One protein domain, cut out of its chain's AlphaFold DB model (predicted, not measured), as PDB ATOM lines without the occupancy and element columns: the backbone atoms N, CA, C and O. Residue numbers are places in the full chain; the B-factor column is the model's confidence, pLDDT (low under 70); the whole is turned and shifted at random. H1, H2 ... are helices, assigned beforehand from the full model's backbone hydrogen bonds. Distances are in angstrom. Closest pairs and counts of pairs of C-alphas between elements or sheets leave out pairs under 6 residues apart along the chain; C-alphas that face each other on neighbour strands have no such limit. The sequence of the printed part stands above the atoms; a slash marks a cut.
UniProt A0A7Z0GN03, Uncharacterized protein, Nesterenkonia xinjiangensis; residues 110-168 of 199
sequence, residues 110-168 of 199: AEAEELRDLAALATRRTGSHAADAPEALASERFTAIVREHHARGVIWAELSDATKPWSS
ATOM      1  N   ALA A 110     -46.180 -29.077  48.902       85.31
ATOM      2  CA  ALA A 110     -45.275 -29.738  47.964       85.31
ATOM      3  C   ALA A 110     -45.525 -29.301  46.510       85.31
ATOM      4  O   ALA A 110     -44.580 -28.982  45.796       85.31
ATOM      5  N   GLU A 111     -46.789 -29.203  46.083       86.31
ATOM      6  CA  GLU A 111     -47.146 -28.700  44.744       86.31
ATOM      7  C   GLU A 111     -46.730 -27.231  44.566       86.31
ATOM      8  O   GLU A 111     -46.229 -26.834  43.514       86.31
ATOM      9  N   ALA A 112     -46.892 -26.416  45.613       86.94
ATOM     10  CA  ALA A 112     -46.446 -25.027  45.610       86.94
ATOM     11  C   ALA A 112     -44.912 -24.894  45.586       86.94
ATOM     12  O   ALA A 112     -44.388 -23.901  45.084       86.94
ATOM     13  N   GLU A 113     -44.172 -25.848  46.152       85.62
ATOM     14  CA  GLU A 113     -42.709 -25.920  46.062       85.62
ATOM     15  C   GLU A 113     -42.243 -26.346  44.669       85.62
ATOM     16  O   GLU A 113     -41.444 -25.638  44.059       85.62
ATOM     17  N   GLU A 114     -42.834 -27.396  44.098       87.56
ATOM     18  CA  GLU A 114     -42.522 -27.837  42.735       87.56
ATOM     19  C   GLU A 114     -42.780 -26.728  41.701       87.56
ATOM     20  O   GLU A 114     -41.939 -26.458  40.838       87.56
ATOM     21  N   LEU A 115     -43.911 -26.021  41.812       87.00
ATOM     22  CA  LEU A 115     -44.220 -24.874  40.954       87.00
ATOM     23  C   LEU A 115     -43.200 -23.736  41.094       87.00
ATOM     24  O   LEU A 115     -42.870 -23.096  40.091       87.00
ATOM     25  N   ARG A 116     -42.698 -23.482  42.310       86.69
ATOM     26  CA  ARG A 116     -41.661 -22.469  42.570       86.69
ATOM     27  C   ARG A 116     -40.350 -22.832  41.894       86.69
ATOM     28  O   ARG A 116     -39.780 -21.993  41.195       86.69
ATOM     29  N   ASP A 117     -39.903 -24.069  42.063       84.94
ATOM     30  CA  ASP A 117     -38.637 -24.541  41.504       84.94
ATOM     31  C   ASP A 117     -38.665 -24.515  39.974       84.94
ATOM     32  O   ASP A 117     -37.743 -24.012  39.325       84.94
ATOM     33  N   LEU A 118     -39.775 -24.966  39.385       84.00
ATOM     34  CA  LEU A 118     -39.973 -24.926  37.940       84.00
ATOM     35  C   LEU A 118     -40.051 -23.497  37.403       84.00
ATOM     36  O   LEU A 118     -39.452 -23.215  36.366       84.00
ATOM     37  N   ALA A 119     -40.720 -22.575  38.101       82.69
ATOM     38  CA  ALA A 119     -40.749 -21.162  37.720       82.69
ATOM     39  C   ALA A 119     -39.347 -20.524  37.781       82.69
ATOM     40  O   ALA A 119     -38.951 -19.773  36.882       82.69
ATOM     41  N   ALA A 120     -38.563 -20.846  38.813       81.44
ATOM     42  CA  ALA A 120     -37.202 -20.343  38.980       81.44
ATOM     43  C   ALA A 120     -36.246 -20.862  37.892       81.44
ATOM     44  O   ALA A 120     -35.373 -20.124  37.434       81.44
ATOM     45  N   LEU A 121     -36.420 -22.106  37.442       77.81
ATOM     46  CA  LEU A 121     -35.659 -22.671  36.324       77.81
ATOM     47  C   LEU A 121     -36.134 -22.113  34.976       77.81
ATOM     48  O   LEU A 121     -35.315 -21.722  34.148       77.81
ATOM     49  N   ALA A 122     -37.448 -21.995  34.775       73.44
ATOM     50  CA  ALA A 122     -38.031 -21.483  33.537       73.44
ATOM     51  C   ALA A 122     -37.695 -20.003  33.284       73.44
ATOM     52  O   ALA A 122     -37.530 -19.604  32.134       73.44
ATOM     53  N   THR A 123     -37.537 -19.182  34.329       73.50
ATOM     54  CA  THR A 123     -37.118 -17.771  34.182       73.50
ATOM     55  C   THR A 123     -35.678 -17.611  33.683       73.50
ATOM     56  O   THR A 123     -35.351 -16.563  33.130       73.50
ATOM     57  N   ARG A 124     -34.831 -18.645  33.805       70.31
ATOM     58  CA  ARG A 124     -33.460 -18.664  33.259       70.31
ATOM     59  C   ARG A 124     -33.405 -18.996  31.767       70.31
ATOM     60  O   ARG A 124     -32.331 -18.930  31.177       70.31
ATOM     61  N   ARG A 125     -34.549 -19.307  31.142       65.12
ATOM     62  CA  ARG A 125     -34.686 -19.524  29.697       65.12
ATOM     63  C   ARG A 125     -34.621 -18.191  28.942       65.12
ATOM     64  O   ARG A 125     -35.614 -17.716  28.391       65.12
ATOM     65  N   THR A 126     -33.457 -17.552  28.938       58.41
ATOM     66  CA  THR A 126     -33.190 -16.348  28.145       58.41
ATOM     67  C   THR A 126     -32.377 -16.716  26.909       58.41
ATOM     68  O   THR A 126     -31.186 -16.990  27.013       58.41
ATOM     69  N   GLY A 127     -33.010 -16.676  25.732       64.62
ATOM     70  CA  GLY A 127     -32.372 -16.960  24.441       64.62
ATOM     71  C   GLY A 127     -32.817 -18.280  23.803       64.62
ATOM     72  O   GLY A 127     -33.773 -18.921  24.242       64.62
ATOM     73  N   SER A 128     -32.136 -18.669  22.723       67.06
ATOM     74  CA  SER A 128     -32.383 -19.929  22.015       67.06
ATOM     75  C   SER A 128     -31.676 -21.078  22.738       67.06
ATOM     76  O   SER A 128     -30.476 -21.270  22.564       67.06
ATOM     77  N   HIS A 129     -32.414 -21.833  23.551       66.38
ATOM     78  CA  HIS A 129     -31.927 -23.075  24.161       66.38
ATOM     79  C   HIS A 129     -32.240 -24.271  23.257       66.38
ATOM     80  O   HIS A 129     -33.255 -24.273  22.555       66.38
ATOM     81  N   ALA A 130     -31.387 -25.295  23.298       76.44
ATOM     82  CA  ALA A 130     -31.702 -26.590  22.710       76.44
ATOM     83  C   ALA A 130     -32.944 -27.198  23.393       76.44
ATOM     84  O   ALA A 130     -33.231 -26.900  24.555       76.44
ATOM     85  N   ALA A 131     -33.711 -28.013  22.666       74.38
ATOM     86  CA  ALA A 131     -34.972 -28.571  23.166       74.38
ATOM     87  C   ALA A 131     -34.783 -29.517  24.368       74.38
ATOM     88  O   ALA A 131     -35.685 -29.674  25.182       74.38
ATOM     89  N   ASP A 132     -33.601 -30.112  24.494       80.44
ATOM     90  CA  ASP A 132     -33.175 -31.002  25.575       80.44
ATOM     91  C   ASP A 132     -32.511 -30.267  26.751       80.44
ATOM     92  O   ASP A 132     -32.160 -30.893  27.752       80.44
ATOM     93  N   ALA A 133     -32.354 -28.942  26.667       81.12
ATOM     94  CA  ALA A 133     -31.806 -28.157  27.763       81.12
ATOM     95  C   ALA A 133     -32.726 -28.236  29.000       81.12
ATOM     96  O   ALA A 133     -33.957 -28.197  28.866       81.12
ATOM     97  N   PRO A 134     -32.163 -28.296  30.220       77.75
ATOM     98  CA  PRO A 134     -32.946 -28.422  31.448       77.75
ATOM     99  C   PRO A 134     -33.961 -27.280  31.623       77.75
ATOM    100  O   PRO A 134     -35.044 -27.496  32.164       77.75
ATOM    101  N   GLU A 135     -33.673 -26.083  31.108       77.12
ATOM    102  CA  GLU A 135     -34.585 -24.936  31.126       77.12
ATOM    103  C   GLU A 135     -35.789 -25.118  30.185       77.12
ATOM    104  O   GLU A 135     -36.897 -24.668  30.495       77.12
ATOM    105  N   ALA A 136     -35.596 -25.779  29.037       75.69
ATOM    106  CA  ALA A 136     -36.670 -26.075  28.090       75.69
ATOM    107  C   ALA A 136     -37.633 -27.117  28.679       75.69
ATOM    108  O   ALA A 136     -38.841 -26.872  28.728       75.69
ATOM    109  N   LEU A 137     -37.089 -28.201  29.240       80.25
ATOM    110  CA  LEU A 137     -37.860 -29.243  29.927       80.25
ATOM    111  C   LEU A 137     -38.603 -28.696  31.160       80.25
ATOM    112  O   LEU A 137     -39.771 -29.021  31.380       80.25
ATOM    113  N   ALA A 138     -37.966 -27.817  31.943       79.25
ATOM    114  CA  ALA A 138     -38.604 -27.161  33.085       79.25
ATOM    115  C   ALA A 138     -39.770 -26.254  32.659       79.25
ATOM    116  O   ALA A 138     -40.810 -26.240  33.314       79.25
ATOM    117  N   SER A 139     -39.636 -25.529  31.544       77.81
ATOM    118  CA  SER A 139     -40.691 -24.669  30.993       77.81
ATOM    119  C   SER A 139     -41.909 -25.466  30.498       77.81
ATOM    120  O   SER A 139     -43.054 -25.052  30.715       77.81
ATOM    121  N   GLU A 140     -41.683 -26.621  29.867       84.06
ATOM    122  CA  GLU A 140     -42.753 -27.534  29.451       84.06
ATOM    123  C   GLU A 140     -43.478 -28.130  30.658       84.06
ATOM    124  O   GLU A 140     -44.709 -28.063  30.739       84.06
ATOM    125  N   ARG A 141     -42.720 -28.622  31.645       85.31
ATOM    126  CA  ARG A 141     -43.271 -29.176  32.888       85.31
ATOM    127  C   ARG A 141     -44.038 -28.129  33.693       85.31
ATOM    128  O   ARG A 141     -45.143 -28.407  34.148       85.31
ATOM    129  N   PHE A 142     -43.518 -26.906  33.788       85.25
ATOM    130  CA  PHE A 142     -44.210 -25.769  34.397       85.25
ATOM    131  C   PHE A 142     -45.584 -25.533  33.754       85.25
ATOM    132  O   PHE A 142     -46.602 -25.434  34.439       85.25
ATOM    133  N   THR A 143     -45.626 -25.492  32.421       84.50
ATOM    134  CA  THR A 143     -46.869 -25.271  31.670       84.50
ATOM    135  C   THR A 143     -47.865 -26.415  31.875       84.50
ATOM    136  O   THR A 143     -49.068 -26.166  31.977       84.50
ATOM    137  N   ALA A 144     -47.383 -27.659  31.943       86.25
ATOM    138  CA  ALA A 144     -48.216 -28.830  32.195       86.25
ATOM    139  C   ALA A 144     -48.870 -28.776  33.586       86.25
ATOM    140  O   ALA A 144     -50.092 -28.881  33.681       86.25
ATOM    141  N   ILE A 145     -48.086 -28.500  34.633       86.38
ATOM    142  CA  ILE A 145     -48.565 -28.452  36.023       86.38
ATOM    143  C   ILE A 145     -49.563 -27.305  36.239       86.38
ATOM    144  O   ILE A 145     -50.613 -27.493  36.855       86.38
ATOM    145  N   VAL A 146     -49.306 -26.121  35.670       86.38
ATOM    146  CA  VAL A 146     -50.257 -24.994  35.738       86.38
ATOM    147  C   VAL A 146     -51.600 -25.360  35.096       86.38
ATOM    148  O   VAL A 146     -52.655 -25.053  35.653       86.38
ATOM    149  N   ARG A 147     -51.584 -26.036  33.938       86.62
ATOM    150  CA  ARG A 147     -52.814 -26.482  33.261       86.62
ATOM    151  C   ARG A 147     -53.562 -27.533  34.071       86.62
ATOM    152  O   ARG A 147     -54.783 -27.444  34.173       86.62
ATOM    153  N   GLU A 148     -52.845 -28.493  34.642       88.75
ATOM    154  CA  GLU A 148     -53.421 -29.552  35.468       88.75
ATOM    155  C   GLU A 148     -54.120 -28.981  36.709       88.75
ATOM    156  O   GLU A 148     -55.299 -29.252  36.946       88.75
ATOM    157  N   HIS A 149     -53.447 -28.112  37.465       87.62
ATOM    158  CA  HIS A 149     -54.037 -27.506  38.658       87.62
ATOM    159  C   HIS A 149     -55.188 -26.551  38.333       87.62
ATOM    160  O   HIS A 149     -56.189 -26.527  39.053       87.62
ATOM    161  N   HIS A 150     -55.105 -25.816  37.223       85.00
ATOM    162  CA  HIS A 150     -56.228 -25.009  36.753       85.00
ATOM    163  C   HIS A 150     -57.437 -25.882  36.380       85.00
ATOM    164  O   HIS A 150     -58.568 -25.549  36.730       85.00
ATOM    165  N   ALA A 151     -57.220 -27.030  35.727       87.81
ATOM    166  CA  ALA A 151     -58.284 -27.988  35.425       87.81
ATOM    167  C   ALA A 151     -58.914 -28.588  36.696       87.81
ATOM    168  O   ALA A 151     -60.115 -28.851  36.720       87.81
ATOM    169  N   ARG A 152     -58.131 -28.732  37.774       86.38
ATOM    170  CA  ARG A 152     -58.609 -29.137  39.106       86.38
ATOM    171  C   ARG A 152     -59.430 -28.051  39.815       86.38
ATOM    172  O   ARG A 152     -60.073 -28.341  40.816       86.38
ATOM    173  N   GLY A 153     -59.437 -26.816  39.313       86.06
ATOM    174  CA  GLY A 153     -60.162 -25.695  39.915       86.06
ATOM    175  C   GLY A 153     -59.365 -24.921  40.966       86.06
ATOM    176  O   GLY A 153     -59.965 -24.160  41.726       86.06
ATOM    177  N   VAL A 154     -58.035 -25.084  41.005       88.19
ATOM    178  CA  VAL A 154     -57.154 -24.191  41.774       88.19
ATOM    179  C   VAL A 154     -57.234 -22.796  41.158       88.19
ATOM    180  O   VAL A 154     -57.143 -22.626  39.939       88.19
ATOM    181  N   ILE A 155     -57.424 -21.779  41.995       86.75
ATOM    182  CA  ILE A 155     -57.599 -20.412  41.510       86.75
ATOM    183  C   ILE A 155     -56.284 -19.832  40.981       86.75
ATOM    184  O   ILE A 155     -55.204 -20.052  41.527       86.75
ATOM    185  N   TRP A 156     -56.387 -18.992  39.950       82.75
ATOM    186  CA  TRP A 156     -55.234 -18.299  39.365       82.75
ATOM    187  C   TRP A 156     -54.423 -17.478  40.368       82.75
ATOM    188  O   TRP A 156     -53.220 -17.332  40.186       82.75
ATOM    189  N   ALA A 157     -55.065 -16.939  41.411       82.94
ATOM    190  CA  ALA A 157     -54.366 -16.182  42.445       82.94
ATOM    191  C   ALA A 157     -53.344 -17.056  43.189       82.94
ATOM    192  O   ALA A 157     -52.214 -16.631  43.378       82.94
ATOM    193  N   GLU A 158     -53.714 -18.293  43.514       84.06
ATOM    194  CA  GLU A 158     -52.866 -19.232  44.247       84.06
ATOM    195  C   GLU A 158     -51.718 -19.760  43.377       84.06
ATOM    196  O   GLU A 158     -50.567 -19.765  43.807       84.06
ATOM    197  N   LEU A 159     -52.002 -20.092  42.110       85.25
ATOM    198  CA  LEU A 159     -50.968 -20.429  41.124       85.25
ATOM    199  C   LEU A 159     -49.991 -19.264  40.931       85.25
ATOM    200  O   LEU A 159     -48.781 -19.457  40.956       85.25
ATOM    201  N   SER A 160     -50.506 -18.040  40.791       83.25
ATOM    202  CA  SER A 160     -49.669 -16.851  40.652       83.25
ATOM    203  C   SER A 160     -48.846 -16.569  41.905       83.25
ATOM    204  O   SER A 160     -47.728 -16.080  41.766       83.25
ATOM    205  N   ASP A 161     -49.384 -16.804  43.100       82.56
ATOM    206  CA  ASP A 161     -48.664 -16.607  44.357       82.56
ATOM    207  C   ASP A 161     -47.524 -17.614  44.502       82.56
ATOM    208  O   ASP A 161     -46.416 -17.216  44.865       82.56
ATOM    209  N   ALA A 162     -47.756 -18.875  44.129       83.00
ATOM    210  CA  ALA A 162     -46.713 -19.891  44.086       83.00
ATOM    211  C   ALA A 162     -45.607 -19.530  43.080       83.00
ATOM    212  O   ALA A 162     -44.438 -19.719  43.365       83.00
ATOM    213  N   THR A 163     -45.928 -18.961  41.918       77.69
ATOM    214  CA  THR A 163     -44.935 -18.749  40.847       77.69
ATOM    215  C   THR A 163     -44.342 -17.340  40.804       77.69
ATOM    216  O   THR A 163     -43.620 -17.009  39.859       77.69
ATOM    217  N   LYS A 164     -44.664 -16.467  41.766       70.06
ATOM    218  CA  LYS A 164     -44.080 -15.121  41.829       70.06
ATOM    219  C   LYS A 164     -42.558 -15.245  41.966       70.06
ATOM    220  O   LYS A 164     -42.098 -15.906  42.896       70.06
ATOM    221  N   PRO A 165     -41.758 -14.594  41.099       54.88
ATOM    222  CA  PRO A 165     -40.332 -14.482  41.350       54.88
ATOM    223  C   PRO A 165     -40.163 -13.808  42.708       54.88
ATOM    224  O   PRO A 165     -40.712 -12.733  42.958       54.88
ATOM    225  N   TRP A 166     -39.432 -14.470  43.597       43.41
ATOM    226  CA  TRP A 166     -39.174 -14.050  44.971       43.41
ATOM    227  C   TRP A 166     -38.216 -12.841  45.021       43.41
ATOM    228  O   TRP A 166     -37.307 -12.782  45.838       43.41
ATOM    229  N   SER A 167     -38.371 -11.863  44.124       42.88
ATOM    230  CA  SER A 167     -37.534 -10.663  44.076       42.88
ATOM    231  C   SER A 167     -38.007  -9.546  45.014       42.88
ATOM    232  O   SER A 167     -37.421  -8.468  44.996       42.88
ATOM    233  N   SER A 168     -39.012  -9.780  45.870       41.28
ATOM    234  CA  SER A 168     -39.366  -8.843  46.949       41.28
ATOM    235  C   SER A 168     -40.159  -9.492  48.100       41.28
ATOM    236  O   SER A 168     -41.313  -9.137  48.338       41.28
TER     237      SER A 168
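Overview. This is residues 110 to 168 of the 199 residues of an uncharacterized protein of Nesterenkonia xinjiangensis (UniProt A0A7Z0GN03). Two helices, H1 and the longer H2, fold back on each other as a slanting helical hairpin, with a wide loop of residues 123 to 133 joining them at one end. At the other end a short third helix, H3, follows a quick turn after H2 and packs on the early part of H1, residues 112 to 116. The printed part has 59 residues with three named helices, in the order H1, H2, H3, and no named strand; its class is all helix. It is compact, with a radius of gyration of the C-alphas of 11.8 A, and spans 33 by 28 by 18 A.

Along the chain. H1 covers residues 110 to 122, 18.1 A from first to last C-alpha, and begins at C-alpha 110 (-45.275, -29.738, 47.964). H2 covers residues 134 to 151, 25.7 A long, and ends at C-alpha 151 (-58.284, -27.988, 35.425). H3 covers residues 156 to 162, 9.9 A long, and ends at C-alpha 162 (-46.713, -19.891, 44.086).

Arrangement. H1 and H2 form a helical hairpin, two helices that touch and run opposite ways, at a steep tilt of 42 degrees. Their closest C-alphas, those of Ala 122 and Ser 139, are 4.9 A apart. H1 touches H3 with residues 112 to 116 alone, and their lines are about perpendicular at 79 degrees; the closest C-alphas, those of Ala 112 and Ala 162, are 5.4 A apart. H2 and H3 are close but not clearly touching, with the C-alphas of Val 146 and Leu 159 the closest at 7.1 A; they run opposite ways at a steep tilt of 41 degrees. In H1, H2 and H3 every O i to N i+4 pair is within hydrogen-bond range.

Size, cuts and confidence. The two C-alphas farthest apart, those of Ser 128 and Gly 153, are 33.5 A apart. The printed part has no cut. The link from H1 to H2 is long, with 11 residues, and that from H2 to H3 is tight, with 4. The mean pLDDT of the printed part is 78.5; residues 125 to 129 and 165 to 168 are under 70.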